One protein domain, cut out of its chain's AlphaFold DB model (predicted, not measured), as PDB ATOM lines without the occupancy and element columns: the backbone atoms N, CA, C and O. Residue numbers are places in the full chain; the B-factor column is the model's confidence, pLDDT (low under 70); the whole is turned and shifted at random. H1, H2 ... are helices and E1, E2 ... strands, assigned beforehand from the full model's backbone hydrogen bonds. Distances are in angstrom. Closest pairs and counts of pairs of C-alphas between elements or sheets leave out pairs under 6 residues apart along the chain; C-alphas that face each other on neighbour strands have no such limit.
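What this domain is: This is residues 3 to 94 of the 159 residues of an uncharacterized protein of Streptomyces albidoflavus (UniProt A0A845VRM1). A strongly twisted sheet of four strands has a single helix, H1, set slantwise over one face, while no named helix covers the other face. Two hairpins make the sheet, E1 with E2 and E3 with E4; E1 and E3 lie side by side in its middle, and the long loops of residues 49 to 62 and 70 to 83 reach out at opposite ends of the domain. The printed part has 92 residues, with one named helix and four named strands in the order E1, E2, H1, E3, E4; the sheet runs E2, E1, E3, E4 and is antiparallel throughout. The class is mixed, helices and strands, though under half of the residues are in named elements. The whole is compact, with a radius of gyration of the C-alphas of 12.6 A, and only just elongated, spanning 38 by 25 by 23 A.

How they stand to each other: E1, residues 3 to 9, and E2, residues 19 to 23, form a hairpin, with N 21 and O 7 within hydrogen-bond range at 2.8 A. E3, residues 63 to 69, is the antiparallel neighbour of E1 on its other side, at 159 degrees between their directions, with N 6 and O 66 at 2.9 A. E4, residues 84 to 87, forms a hairpin with E3, with N 65 and O 86 at 2.8 A. E2 and E4 are the edge strands and are apart. H1, residues 34 to 48, is on the sheet at a height of 8.5 A, making two layers, a helix on one face of a sheet. It lies over E1, E3 and E4, and its line stands at 40 degrees to that of E3 on the local plane, slantwise to the strands. Its closest C-alphas to E3 are those of Gly 38 and Val 65, 5.7 A apart, and to E4 those of Ala 35 and Ala 84, 5.4 A. E2, H1 and E3 form a split strand-helix-strand unit, two strands running the same way with E1 between them in the sheet; its crossover is right-handed. In H1 every O i to N i+4 pair is within hydrogen-bond range.

Where its parts are: E1 starts at C-alpha 3, (-56.136, -34.096, -37.611), and measures 19.8 A from first to last C-alpha. E2 measures 11.1 A, H1 21.0 A and E3 20.3 A. E4 measures 9.9 A and ends at C-alpha 87, (-40.406, -30.227, -42.421).

The domain as a whole: The two C-alphas farthest apart, those of Glu 57 and Asp 71, are 38.1 A apart. The printed part has no cut. The links H1 to E3 and E3 to E4 are long, with 14 residues each. Mean pLDDT of the printed part is 89.6; residues 50 to 52, 73 and 78 to 80 are under 70.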
ATOM      1  N   TYR A   3     -57.539 -33.719 -37.663       94.88
ATOM      2  CA  TYR A   3     -56.136 -34.096 -37.611       94.88
ATOM      3  C   TYR A   3     -55.620 -34.093 -36.179       94.88
ATOM      4  O   TYR A   3     -56.106 -33.362 -35.322       94.88
ATOM      5  N   THR A   4     -54.621 -34.927 -35.937       94.62
ATOM      6  CA  THR A   4     -53.752 -34.870 -34.763       94.62
ATOM      7  C   THR A   4     -52.310 -34.761 -35.250       94.62
ATOM      8  O   THR A   4     -52.014 -35.114 -36.399       94.62
ATOM      9  N   HIS A   5     -51.410 -34.250 -34.415       95.25
ATOM     10  CA  HIS A   5     -50.022 -34.038 -34.800       95.25
ATOM     11  C   HIS A   5     -49.029 -34.382 -33.688       95.25
ATOM     12  O   HIS A   5     -49.350 -34.370 -32.499       95.25
ATOM     13  N   THR A   6     -47.791 -34.639 -34.096       95.12
ATOM     14  CA  THR A   6     -46.616 -34.560 -33.227       95.12
ATOM     15  C   THR A   6     -45.618 -33.587 -33.818       95.12
ATOM     16  O   THR A   6     -45.369 -33.612 -35.024       95.12
ATOM     17  N   ILE A   7     -45.022 -32.766 -32.961       95.00
ATOM     18  CA  ILE A   7     -43.874 -31.931 -33.310       95.00
ATOM     19  C   ILE A   7     -42.628 -32.695 -32.887       95.00
ATOM     20  O   ILE A   7     -42.527 -33.150 -31.744       95.00
ATOM     21  N   GLU A   8     -41.704 -32.870 -33.816       95.19
ATOM     22  CA  GLU A   8     -40.456 -33.587 -33.610       95.19
ATOM     23  C   GLU A   8     -39.275 -32.679 -33.942       95.19
ATOM     24  O   GLU A   8     -39.348 -31.853 -34.854       95.19
ATOM     25  N   ALA A   9     -38.187 -32.862 -33.203       95.06
ATOM     26  CA  ALA A   9     -36.924 -32.181 -33.423       95.06
ATOM     27  C   ALA A   9     -35.792 -33.182 -33.613       95.06
ATOM     28  O   ALA A   9     -35.908 -34.364 -33.274       95.06
ATOM     29  N   THR A  10     -34.690 -32.694 -34.161       95.12
ATOM     30  CA  THR A  10     -33.442 -33.435 -34.241       95.12
ATOM     31  C   THR A  10     -32.262 -32.500 -34.036       95.12
ATOM     32  O   THR A  10     -32.315 -31.329 -34.398       95.12
ATOM     33  N   ASP A  11     -31.177 -33.040 -33.489       92.25
ATOM     34  CA  ASP A  11     -29.934 -32.291 -33.290       92.25
ATOM     35  C   ASP A  11     -29.008 -32.388 -34.523       92.25
ATOM     36  O   ASP A  11     -27.946 -31.767 -34.553       92.25
ATOM     37  N   ASN A  12     -29.374 -33.201 -35.526       91.81
ATOM     38  CA  ASN A  12     -28.594 -33.423 -36.743       91.81
ATOM     39  C   ASN A  12     -29.499 -33.540 -37.978       91.81
ATOM     40  O   ASN A  12     -30.122 -34.576 -38.190       91.81
ATOM     41  N   GLY A  13     -29.528 -32.511 -38.824       88.81
ATOM     42  CA  GLY A  13     -30.336 -32.515 -40.044       88.81
ATOM     43  C   GLY A  13     -29.839 -33.471 -41.142       88.81
ATOM     44  O   GLY A  13     -30.649 -33.925 -41.951       88.81
ATOM     45  N   GLU A  14     -28.545 -33.820 -41.175       90.62
ATOM     46  CA  GLU A  14     -27.982 -34.740 -42.185       90.62
ATOM     47  C   GLU A  14     -28.344 -36.211 -41.928       90.62
ATOM     48  O   GLU A  14     -28.590 -36.964 -42.872       90.62
ATOM     49  N   ASP A  15     -28.363 -36.627 -40.659       91.88
ATOM     50  CA  ASP A  15     -28.739 -37.982 -40.232       91.88
ATOM     51  C   ASP A  15     -29.686 -37.884 -39.029       91.88
ATOM     52  O   ASP A  15     -29.256 -37.989 -37.870       91.88
ATOM     53  N   PRO A  16     -30.969 -37.586 -39.295       90.38
ATOM     54  CA  PRO A  16     -31.880 -37.159 -38.256       90.38
ATOM     55  C   PRO A  16     -32.370 -38.335 -37.420       90.38
ATOM     56  O   PRO A  16     -33.073 -39.236 -37.884       90.38
ATOM     57  N   ILE A  17     -32.058 -38.268 -36.129       94.00
ATOM     58  CA  ILE A  17     -32.756 -39.031 -35.099       94.00
ATOM     59  C   ILE A  17     -33.810 -38.097 -34.516       94.00
ATOM     60  O   ILE A  17     -33.491 -37.183 -33.754       94.00
ATOM     61  N   TRP A  18     -35.056 -38.315 -34.925       93.69
ATOM     62  CA  TRP A  18     -36.191 -37.509 -34.498       93.69
ATOM     63  C   TRP A  18     -36.645 -37.899 -33.093       93.69
ATOM     64  O   TRP A  18     -36.858 -39.080 -32.803       93.69
ATOM     65  N   TYR A  19     -36.833 -36.903 -32.234       93.56
ATOM     66  CA  TYR A  19     -37.465 -37.061 -30.931       93.56
ATOM     67  C   TYR A  19     -38.682 -36.149 -30.813       93.56
ATOM     68  O   TYR A  19     -38.699 -35.019 -31.296       93.56
ATOM     69  N   THR A  20     -39.731 -36.660 -30.173       93.81
ATOM     70  CA  THR A  20     -40.983 -35.924 -29.997       93.81
ATOM     71  C   THR A  20     -40.814 -34.828 -28.952       93.81
ATOM     72  O   THR A  20     -40.489 -35.113 -27.799       93.81
ATOM     73  N   LEU A  21     -41.084 -33.589 -29.356       92.56
ATOM     74  CA  LEU A  21     -41.200 -32.444 -28.460       92.56
ATOM     75  C   LEU A  21     -42.601 -32.372 -27.857       92.56
ATOM     76  O   LEU A  21     -42.760 -32.234 -26.646       92.56
ATOM     77  N   ILE A  22     -43.621 -32.462 -28.716       91.81
ATOM     78  CA  ILE A  22     -45.027 -32.267 -28.352       91.81
ATOM     79  C   ILE A  22     -45.892 -33.285 -29.090       91.81
ATOM     80  O   ILE A  22     -45.665 -33.593 -30.261       91.81
ATOM     81  N   HIS A  23     -46.915 -33.777 -28.397       91.81
ATOM     82  CA  HIS A  23     -48.052 -34.471 -28.986       91.81
ATOM     83  C   HIS A  23     -49.294 -33.601 -28.802       91.81
ATOM     84  O   HIS A  23     -49.465 -33.019 -27.731       91.81
ATOM     85  N   ALA A  24     -50.142 -33.502 -29.824       91.00
ATOM     86  CA  ALA A  24     -51.381 -32.742 -29.728       91.00
ATOM     87  C   ALA A  24     -52.285 -33.313 -28.623       91.00
ATOM     88  O   ALA A  24     -52.583 -34.506 -28.609       91.00
ATOM     89  N   ASP A  25     -52.766 -32.455 -27.722       85.94
ATOM     90  CA  ASP A  25     -53.639 -32.878 -26.619       85.94
ATOM     91  C   ASP A  25     -55.026 -33.332 -27.106       85.94
ATOM     92  O   ASP A  25     -55.694 -34.147 -26.463       85.94
ATOM     93  N   ALA A  26     -55.482 -32.788 -28.236       87.50
ATOM     94  CA  ALA A  26     -56.762 -33.118 -28.838       87.50
ATOM     95  C   ALA A  26     -56.716 -32.973 -30.366       87.50
ATOM     96  O   ALA A  26     -55.982 -32.133 -30.882       87.50
ATOM     97  N   PRO A  27     -57.538 -33.741 -31.104       91.50
ATOM     98  CA  PRO A  27     -57.643 -33.561 -32.541       91.50
ATOM     99  C   PRO A  27     -58.429 -32.310 -32.932       91.50
ATOM    100  O   PRO A  27     -59.505 -32.045 -32.380       91.50
ATOM    101  N   GLU A  28     -57.952 -31.629 -33.968       93.00
ATOM    102  CA  GLU A  28     -58.452 -30.340 -34.443       93.00
ATOM    103  C   GLU A  28     -59.115 -30.458 -35.815       93.00
ATOM    104  O   GLU A  28     -58.673 -31.219 -36.681       93.00
ATOM    105  N   ASP A  29     -60.189 -29.697 -36.018       93.31
ATOM    106  CA  ASP A  29     -60.789 -29.519 -37.337       93.31
ATOM    107  C   ASP A  29     -59.946 -28.545 -38.163       93.31
ATOM    108  O   ASP A  29     -59.650 -27.433 -37.724       93.31
ATOM    109  N   HIS A  30     -59.613 -28.943 -39.387       92.88
ATOM    110  CA  HIS A  30     -58.922 -28.077 -40.333       92.88
ATOM    111  C   HIS A  30     -59.585 -28.110 -41.711       92.88
ATOM    112  O   HIS A  30     -59.962 -29.173 -42.232       92.88
ATOM    113  N   GLU A  31     -59.719 -26.921 -42.293       90.88
ATOM    114  CA  GLU A  31     -60.098 -26.721 -43.687       90.88
ATOM    115  C   GLU A  31     -58.826 -26.711 -44.535       90.88
ATOM    116  O   GLU A  31     -58.043 -25.771 -44.462       90.88
ATOM    117  N   GLY A  32     -58.611 -27.762 -45.324       90.94
ATOM    118  CA  GLY A  32     -57.403 -27.919 -46.129       90.94
ATOM    119  C   GLY A  32     -56.899 -29.354 -46.112       90.94
ATOM    120  O   GLY A  32     -57.638 -30.276 -45.749       90.94
ATOM    121  N   THR A  33     -55.650 -29.524 -46.526       94.94
ATOM    122  CA  THR A  33     -54.943 -30.805 -46.476       94.94
ATOM    123  C   THR A  33     -54.232 -30.999 -45.132       94.94
ATOM    124  O   THR A  33     -54.040 -30.063 -44.353       94.94
ATOM    125  N   ALA A  34     -53.794 -32.223 -44.858       95.25
ATOM    126  CA  ALA A  34     -52.947 -32.569 -43.728       95.25
ATOM    127  C   ALA A  34     -51.605 -31.830 -43.789       95.25
ATOM    128  O   ALA A  34     -51.051 -31.475 -42.751       95.25
ATOM    129  N   ALA A  35     -51.089 -31.578 -44.995       96.19
ATOM    130  CA  ALA A  35     -49.874 -30.799 -45.187       96.19
ATOM    131  C   ALA A  35     -50.103 -29.315 -44.855       96.19
ATOM    132  O   ALA A  35     -49.283 -28.718 -44.164       96.19
ATOM    133  N   ASP A  36     -51.240 -28.733 -45.251       96.06
ATOM    134  CA  ASP A  36     -51.604 -27.356 -44.879       96.06
ATOM    135  C   ASP A  36     -51.742 -27.204 -43.363       96.06
ATOM    136  O   ASP A  36     -51.183 -26.275 -42.775       96.06
ATOM    137  N   TYR A  37     -52.398 -28.178 -42.724       96.50
ATOM    138  CA  TYR A  37     -52.488 -28.255 -41.270       96.50
ATOM    139  C   TYR A  37     -51.098 -28.338 -40.624       96.50
ATOM    140  O   TYR A  37     -50.781 -27.546 -39.740       96.50
ATOM    141  N   GLY A  38     -50.237 -29.244 -41.102       96.44
ATOM    142  CA  GLY A  38     -48.875 -29.411 -40.591       96.44
ATOM    143  C   GLY A  38     -48.021 -28.150 -40.737       96.44
ATOM    144  O   GLY A  38     -47.338 -27.766 -39.790       96.44
ATOM    145  N   ARG A  39     -48.115 -27.451 -41.877       96.69
ATOM    146  CA  ARG A  39     -47.456 -26.150 -42.095       96.69
ATOM    147  C   ARG A  39     -47.970 -25.096 -41.117       96.69
ATOM    148  O   ARG A  39     -47.167 -24.339 -40.584       96.69
ATOM    149  N   ALA A  40     -49.281 -25.026 -40.884       95.62
ATOM    150  CA  ALA A  40     -49.870 -24.070 -39.948       95.62
ATOM    151  C   ALA A  40     -49.417 -24.326 -38.502       95.62
ATOM    152  O   ALA A  40     -48.995 -23.393 -37.823       95.62
ATOM    153  N   VAL A  41     -49.440 -25.587 -38.062       95.56
ATOM    154  CA  VAL A  41     -48.952 -26.000 -36.737       95.56
ATOM    155  C   VAL A  41     -47.476 -25.654 -36.572       95.56
ATOM    156  O   VAL A  41     -47.105 -25.023 -35.584       95.56
ATOM    157  N   LEU A  42     -46.637 -26.026 -37.543       95.06
ATOM    158  CA  LEU A  42     -45.198 -25.799 -37.451       95.06
ATOM    159  C   LEU A  42     -44.855 -24.303 -37.455       95.06
ATOM    160  O   LEU A  42     -44.020 -23.882 -36.663       95.06
ATOM    161  N   ARG A  43     -45.527 -23.491 -38.287       94.81
ATOM    162  CA  ARG A  43     -45.354 -22.027 -38.283       94.81
ATOM    163  C   ARG A  43     -45.708 -21.425 -36.927       94.81
ATOM    164  O   ARG A  43     -44.888 -20.708 -36.373       94.81
ATOM    165  N   ASN A  44     -46.872 -21.769 -36.373       93.81
ATOM    166  CA  ASN A  44     -47.290 -21.258 -35.067       93.81
ATOM    167  C   ASN A  44     -46.303 -21.657 -33.963       93.81
ATOM    168  O   ASN A  44     -45.954 -20.839 -33.120       93.81
ATOM    169  N   TRP A  45     -45.820 -22.903 -33.983       93.50
ATOM    170  CA  TRP A  45     -44.845 -23.363 -33.001       93.50
ATOM    171  C   TRP A  45     -43.521 -22.600 -33.105       93.50
ATOM    172  O   TRP A  45     -42.993 -22.175 -32.082       93.50
ATOM    173  N   ILE A  46     -43.003 -22.390 -34.319       93.19
ATOM    174  CA  ILE A  46     -41.773 -21.614 -34.543       93.19
ATOM    175  C   ILE A  46     -41.961 -20.163 -34.085       93.19
ATOM    176  O   ILE A  46     -41.084 -19.618 -33.417       93.19
ATOM    177  N   ASP A  47     -43.106 -19.553 -34.399       92.44
ATOM    178  CA  ASP A  47     -43.421 -18.181 -33.996       92.44
ATOM    179  C   ASP A  47     -43.464 -18.032 -32.462       92.44
ATOM    180  O   ASP A  47     -42.998 -17.024 -31.926       92.44
ATOM    181  N   ASP A  48     -43.967 -19.045 -31.749       92.31
ATOM    182  CA  ASP A  48     -44.040 -19.069 -30.283       92.31
ATOM    183  C   ASP A  48     -42.698 -19.419 -29.602       92.31
ATOM    184  O   ASP A  48     -42.487 -19.058 -28.441       92.31
ATOM    185  N   ASN A  49     -41.786 -20.106 -30.303       87.56
ATOM    186  CA  ASN A  49     -40.520 -20.639 -29.769       87.56
ATOM    187  C   ASN A  49     -39.292 -20.054 -30.495       87.56
ATOM    188  O   ASN A  49     -38.309 -20.752 -30.711       87.56
ATOM    189  N   SER A  50     -39.357 -18.767 -30.858       65.50
ATOM    190  CA  SER A  50     -38.502 -18.013 -31.801       65.50
ATOM    191  C   SER A  50     -36.963 -18.056 -31.648       65.50
ATOM    192  O   SER A  50     -36.276 -17.319 -32.355       65.50
ATOM    193  N   ASP A  51     -36.418 -18.857 -30.734       64.69
ATOM    194  CA  ASP A  51     -34.982 -19.021 -30.476       64.69
ATOM    195  C   ASP A  51     -34.388 -20.312 -31.083       64.69
ATOM    196  O   ASP A  51     -33.170 -20.489 -31.033       64.69
ATOM    197  N   ASP A  52     -35.205 -21.195 -31.670       67.19
ATOM    198  CA  ASP A  52     -34.727 -22.465 -32.226       67.19
ATOM    199  C   ASP A  52     -34.300 -22.341 -33.697       67.19
ATOM    200  O   ASP A  52     -35.057 -21.893 -34.564       67.19
ATOM    201  N   ASP A  53     -33.075 -22.791 -33.993       80.25
ATOM    202  CA  ASP A  53     -32.609 -22.974 -35.365       80.25
ATOM    203  C   ASP A  53     -33.545 -23.963 -36.071       80.25
ATOM    204  O   ASP A  53     -33.625 -25.145 -35.738       80.25
ATOM    205  N   THR A  54     -34.283 -23.483 -37.072       89.19
ATOM    206  CA  THR A  54     -35.245 -24.327 -37.789       89.19
ATOM    207  C   THR A  54     -34.560 -25.232 -38.810       89.19
ATOM    208  O   THR A  54     -35.119 -26.253 -39.205       89.19
ATOM    209  N   THR A  55     -33.363 -24.862 -39.264       91.75
ATOM    210  CA  THR A  55     -32.557 -25.611 -40.234       91.75
ATOM    211  C   THR A  55     -31.079 -25.532 -39.876       91.75
ATOM    212  O   THR A  55     -30.641 -24.514 -39.346       91.75
ATOM    213  N   ASP A  56     -30.306 -26.557 -40.226       91.75
ATOM    214  CA  ASP A  56     -28.849 -26.534 -40.076       91.75
ATOM    215  C   ASP A  56     -28.151 -25.637 -41.124       91.75
ATOM    216  O   ASP A  56     -28.784 -25.002 -41.974       91.75
ATOM    217  N   GLU A  57     -26.815 -25.600 -41.085       91.69
ATOM    218  CA  GLU A  57     -25.986 -24.809 -42.008       91.69
ATOM    219  C   GLU A  57     -26.111 -25.223 -43.490       91.69
ATOM    220  O   GLU A  57     -25.737 -24.452 -44.379       91.69
ATOM    221  N   TYR A  58     -26.662 -26.408 -43.770       92.69
ATOM    222  CA  TYR A  58     -26.893 -26.943 -45.113       92.69
ATOM    223  C   TYR A  58     -28.356 -26.805 -45.564       92.69
ATOM    224  O   TYR A  58     -28.682 -27.157 -46.700       92.69
ATOM    225  N   GLY A  59     -29.234 -26.258 -44.715       92.31
ATOM    226  CA  GLY A  59     -30.663 -26.122 -44.991       92.31
ATOM    227  C   GLY A  59     -31.463 -27.406 -44.750       92.31
ATOM    228  O   GLY A  59     -32.607 -27.505 -45.212       92.31
ATOM    229  N   ASN A  60     -30.891 -28.386 -44.048       95.06
ATOM    230  CA  ASN A  60     -31.636 -29.560 -43.611       95.06
ATOM    231  C   ASN A  60     -32.541 -29.180 -42.432       95.06
ATOM    232  O   ASN A  60     -32.144 -28.372 -41.589       95.06
ATOM    233  N   PRO A  61     -33.752 -29.744 -42.348       95.06
ATOM    234  CA  PRO A  61     -34.695 -29.389 -41.304       95.06
ATOM    235  C   PRO A  61     -34.255 -29.940 -39.946       95.06
ATOM    236  O   PRO A  61     -33.901 -31.111 -39.830       95.06
ATOM    237  N   LEU A  62     -34.339 -29.104 -38.913       95.06
ATOM    238  CA  LEU A  62     -34.158 -29.514 -37.515       95.06
ATOM    239  C   LEU A  62     -35.494 -29.760 -36.804       95.06
ATOM    240  O   LEU A  62     -35.526 -30.295 -35.699       95.06
ATOM    241  N   LEU A  63     -36.600 -29.409 -37.463       95.50
ATOM    242  CA  LEU A  63     -37.960 -29.564 -36.967       95.50
ATOM    243  C   LEU A  63     -38.850 -30.165 -38.047       95.50
ATOM    244  O   LEU A  63     -38.745 -29.823 -39.229       95.50
ATOM    245  N   GLN A  64     -39.783 -31.004 -37.619       96.00
ATOM    246  CA  GLN A  64     -40.862 -31.478 -38.467       96.00
ATOM    247  C   GLN A  64     -42.154 -31.660 -37.677       96.00
ATOM    248  O   GLN A  64     -42.154 -31.898 -36.469       96.00
ATOM    249  N   VAL A  65     -43.272 -31.602 -38.389       96.00
ATOM    250  CA  VAL A  65     -44.584 -31.981 -37.879       96.00
ATOM    251  C   VAL A  65     -45.049 -33.220 -38.614       96.00
ATOM    252  O   VAL A  65     -45.140 -33.235 -39.840       96.00
ATOM    253  N   ARG A  66     -45.387 -34.261 -37.858       95.69
ATOM    254  CA  ARG A  66     -46.087 -35.434 -38.381       95.69
ATOM    255  C   ARG A  66     -47.568 -35.263 -38.115       95.69
ATOM    256  O   ARG A  66     -47.962 -34.989 -36.986       95.69
ATOM    257  N   VAL A  67     -48.377 -35.446 -39.146       95.25
ATOM    258  CA  VAL A  67     -49.828 -35.277 -39.117       95.25
ATOM    259  C   VAL A  67     -50.489 -36.606 -39.433       95.25
ATOM    260  O   VAL A  67     -50.124 -37.286 -40.395       95.25
ATOM    261  N   ALA A  68     -51.509 -36.948 -38.660       93.75
ATOM    262  CA  ALA A  68     -52.344 -38.114 -38.888       93.75
ATOM    263  C   ALA A  68     -53.825 -37.744 -38.809       93.75
ATOM    264  O   ALA A  68     -54.201 -36.709 -38.251       93.75
ATOM    265  N   PHE A  69     -54.677 -38.598 -39.372       92.75
ATOM    266  CA  PHE A  69     -56.115 -38.459 -39.194       92.75
ATOM    267  C   PHE A  69     -56.490 -38.779 -37.749       92.75
ATOM    268  O   PHE A  69     -56.036 -39.766 -37.182       92.75
ATOM    269  N   ALA A  70     -57.354 -37.954 -37.167       89.75
ATOM    270  CA  ALA A  70     -57.821 -38.109 -35.791       89.75
ATOM    271  C   ALA A  70     -58.523 -39.448 -35.516       89.75
ATOM    272  O   ALA A  70     -58.552 -39.908 -34.379       89.75
ATOM    273  N   ASP A  71     -59.128 -40.025 -36.558       84.25
ATOM    274  CA  ASP A  71     -59.890 -41.271 -36.490       84.25
ATOM    275  C   ASP A  71     -58.987 -42.521 -36.529       84.25
ATOM    276  O   ASP A  71     -59.498 -43.635 -36.440       84.25
ATOM    277  N   ASP A  72     -57.664 -42.357 -36.665       81.56
ATOM    278  CA  ASP A  72     -56.696 -43.455 -36.629       81.56
ATOM    279  C   ASP A  72     -56.158 -43.666 -35.194       81.56
ATOM    280  O   ASP A  72     -55.395 -42.830 -34.695       81.56
ATOM    281  N   PRO A  73     -56.524 -44.769 -34.511       67.69
ATOM    282  CA  PRO A  73     -56.071 -45.054 -33.148       67.69
ATOM    283  C   PRO A  73     -54.565 -45.354 -33.050       67.69
ATOM    284  O   PRO A  73     -53.991 -45.203 -31.972       67.69
ATOM    285  N   ASP A  74     -53.926 -45.730 -34.162       74.88
ATOM    286  CA  ASP A  74     -52.511 -46.103 -34.266       74.88
ATOM    287  C   ASP A  74     -51.693 -45.078 -35.075       74.88
ATOM    288  O   ASP A  74     -50.559 -45.350 -35.487       74.88
ATOM    289  N   ALA A  75     -52.249 -43.877 -35.258       73.06
ATOM    290  CA  ALA A  75     -51.736 -42.757 -36.048       73.06
ATOM    291  C   ALA A  75     -50.206 -42.553 -36.013       73.06
ATOM    292  O   ALA A  75     -49.589 -42.261 -37.038       73.06
ATOM    293  N   PHE A  76     -49.577 -42.709 -34.841       77.94
ATOM    294  CA  PHE A  76     -48.134 -42.499 -34.658       77.94
ATOM    295  C   PHE A  76     -47.343 -43.766 -34.320       77.94
ATOM    296  O   PHE A  76     -46.116 -43.703 -34.229       77.94
ATOM    297  N   ALA A  77     -48.012 -44.914 -34.177       72.31
ATOM    298  CA  ALA A  77     -47.368 -46.192 -33.871       72.31
ATOM    299  C   ALA A  77     -46.553 -46.737 -35.058       72.31
ATOM    300  O   ALA A  77     -45.603 -47.496 -34.865       72.31
ATOM    301  N   SER A  78     -46.883 -46.329 -36.290       65.94
ATOM    302  CA  SER A  78     -46.108 -46.656 -37.490       65.94
ATOM    303  C   SER A  78     -45.949 -45.448 -38.420       65.94
ATOM    304  O   SER A  78     -46.765 -44.531 -38.419       65.94
ATOM    305  N   GLN A  79     -44.890 -45.434 -39.240       63.22
ATOM    306  CA  GLN A  79     -44.692 -44.386 -40.255       63.22
ATOM    307  C   GLN A  79     -45.696 -44.479 -41.417       63.22
ATOM    308  O   GLN A  79     -45.913 -43.500 -42.125       63.22
ATOM    309  N   SER A  80     -46.314 -45.645 -41.617       62.44
ATOM    310  CA  SER A  80     -47.160 -45.954 -42.775       62.44
ATOM    311  C   SER A  80     -48.504 -45.223 -42.776       62.44
ATOM    312  O   SER A  80     -49.122 -45.097 -43.831       62.44
ATOM    313  N   ASN A  81     -48.944 -44.746 -41.610       72.38
ATOM    314  CA  ASN A  81     -50.296 -44.228 -41.394       72.38
ATOM    315  C   ASN A  81     -50.369 -42.693 -41.336       72.38
ATOM    316  O   ASN A  81     -51.417 -42.115 -41.053       72.38
ATOM    317  N   LEU A  82     -49.262 -42.006 -41.625       89.06
ATOM    318  CA  LEU A  82     -49.228 -40.549 -41.587       89.06
ATOM    319  C   LEU A  82     -49.959 -39.947 -42.788       89.06
ATOM    320  O   LEU A  82     -49.657 -40.241 -43.953       89.06
ATOM    321  N   ALA A  83     -50.869 -39.025 -42.487       91.94
ATOM    322  CA  ALA A  83     -51.518 -38.192 -43.483       91.94
ATOM    323  C   ALA A  83     -50.498 -37.238 -44.120       91.94
ATOM    324  O   ALA A  83     -50.464 -37.123 -45.338       91.94
ATOM    325  N   ALA A  84     -49.584 -36.650 -43.343       94.56
ATOM    326  CA  ALA A  84     -48.472 -35.854 -43.866       94.56
ATOM    327  C   ALA A  84     -47.281 -35.826 -42.898       94.56
ATOM    328  O   ALA A  84     -47.438 -36.042 -41.699       94.56
ATOM    329  N   THR A  85     -46.103 -35.506 -43.428       95.25
ATOM    330  CA  THR A  85     -44.956 -35.027 -42.651       95.25
ATOM    331  C   THR A  85     -44.518 -33.726 -43.303       95.25
ATOM    332  O   THR A  85     -44.356 -33.706 -44.520       95.25
ATOM    333  N   VAL A  86     -44.390 -32.660 -42.519       96.31
ATOM    334  CA  VAL A  86     -43.997 -31.328 -42.987       96.31
ATOM    335  C   VAL A  86     -42.742 -30.915 -42.247       96.31
ATOM    336  O   VAL A  86     -42.762 -30.796 -41.022       96.31
ATOM    337  N   ALA A  87     -41.665 -30.688 -42.983       96.00
ATOM    338  CA  ALA A  87     -40.406 -30.227 -42.421       96.00
ATOM    339  C   ALA A  87     -40.317 -28.691 -42.389       96.00
ATOM    340  O   ALA A  87     -40.986 -27.984 -43.146       96.00
ATOM    341  N   SER A  88     -39.460 -28.146 -41.529       94.50
ATOM    342  CA  SER A  88     -39.258 -26.696 -41.391       94.50
ATOM    343  C   SER A  88     -38.743 -26.000 -42.658       94.50
ATOM    344  O   SER A  88     -38.991 -24.811 -42.853       94.50
ATOM    345  N   ASN A  89     -38.079 -26.724 -43.559       93.44
ATOM    346  CA  ASN A  89     -37.658 -26.209 -44.864       93.44
ATOM    347  C   ASN A  89     -38.772 -26.262 -45.938       93.44
ATOM    348  O   ASN A  89     -38.576 -25.775 -47.051       93.44
ATOM    349  N   GLU A  90     -39.953 -26.791 -45.606       93.31
ATOM    350  CA  GLU A  90     -41.124 -26.929 -46.491       93.31
ATOM    351  C   GLU A  90     -42.260 -25.953 -46.137       93.31
ATOM    352  O   GLU A  90     -43.392 -26.087 -46.607       93.31
ATOM    353  N   LEU A  91     -41.971 -24.935 -45.319       92.19
ATOM    354  CA  LEU A  91     -42.949 -23.936 -44.870       92.19
ATOM    355  C   LEU A  91     -43.333 -22.908 -45.938       92.19
ATOM    356  O   LEU A  91     -44.123 -22.004 -45.660       92.19
ATOM    357  N   GLY A  92     -42.789 -23.008 -47.149       89.38
ATOM    358  CA  GLY A  92     -43.248 -22.219 -48.287       89.38
ATOM    359  C   GLY A  92     -44.678 -22.584 -48.689       89.38
ATOM    360  O   GLY A  92     -45.144 -23.696 -48.450       89.38
ATOM    361  N   GLU A  93     -45.384 -21.641 -49.312       88.88
ATOM    362  CA  GLU A  93     -46.672 -21.943 -49.937       88.88
ATOM    363  C   GLU A  93     -46.452 -22.928 -51.102       88.88
ATOM    364  O   GLU A  93     -45.627 -22.639 -51.982       88.88
ATOM    365  N   PRO A  94     -47.136 -24.088 -51.129       90.31
ATOM    366  CA  PRO A  94     -46.998 -25.037 -52.224       90.31
ATOM    367  C   PRO A  94     -47.547 -24.451 -53.532       90.31
ATOM    368  O   PRO A  94     -48.429 -23.591 -53.545       90.31
TER     369      PRO A  94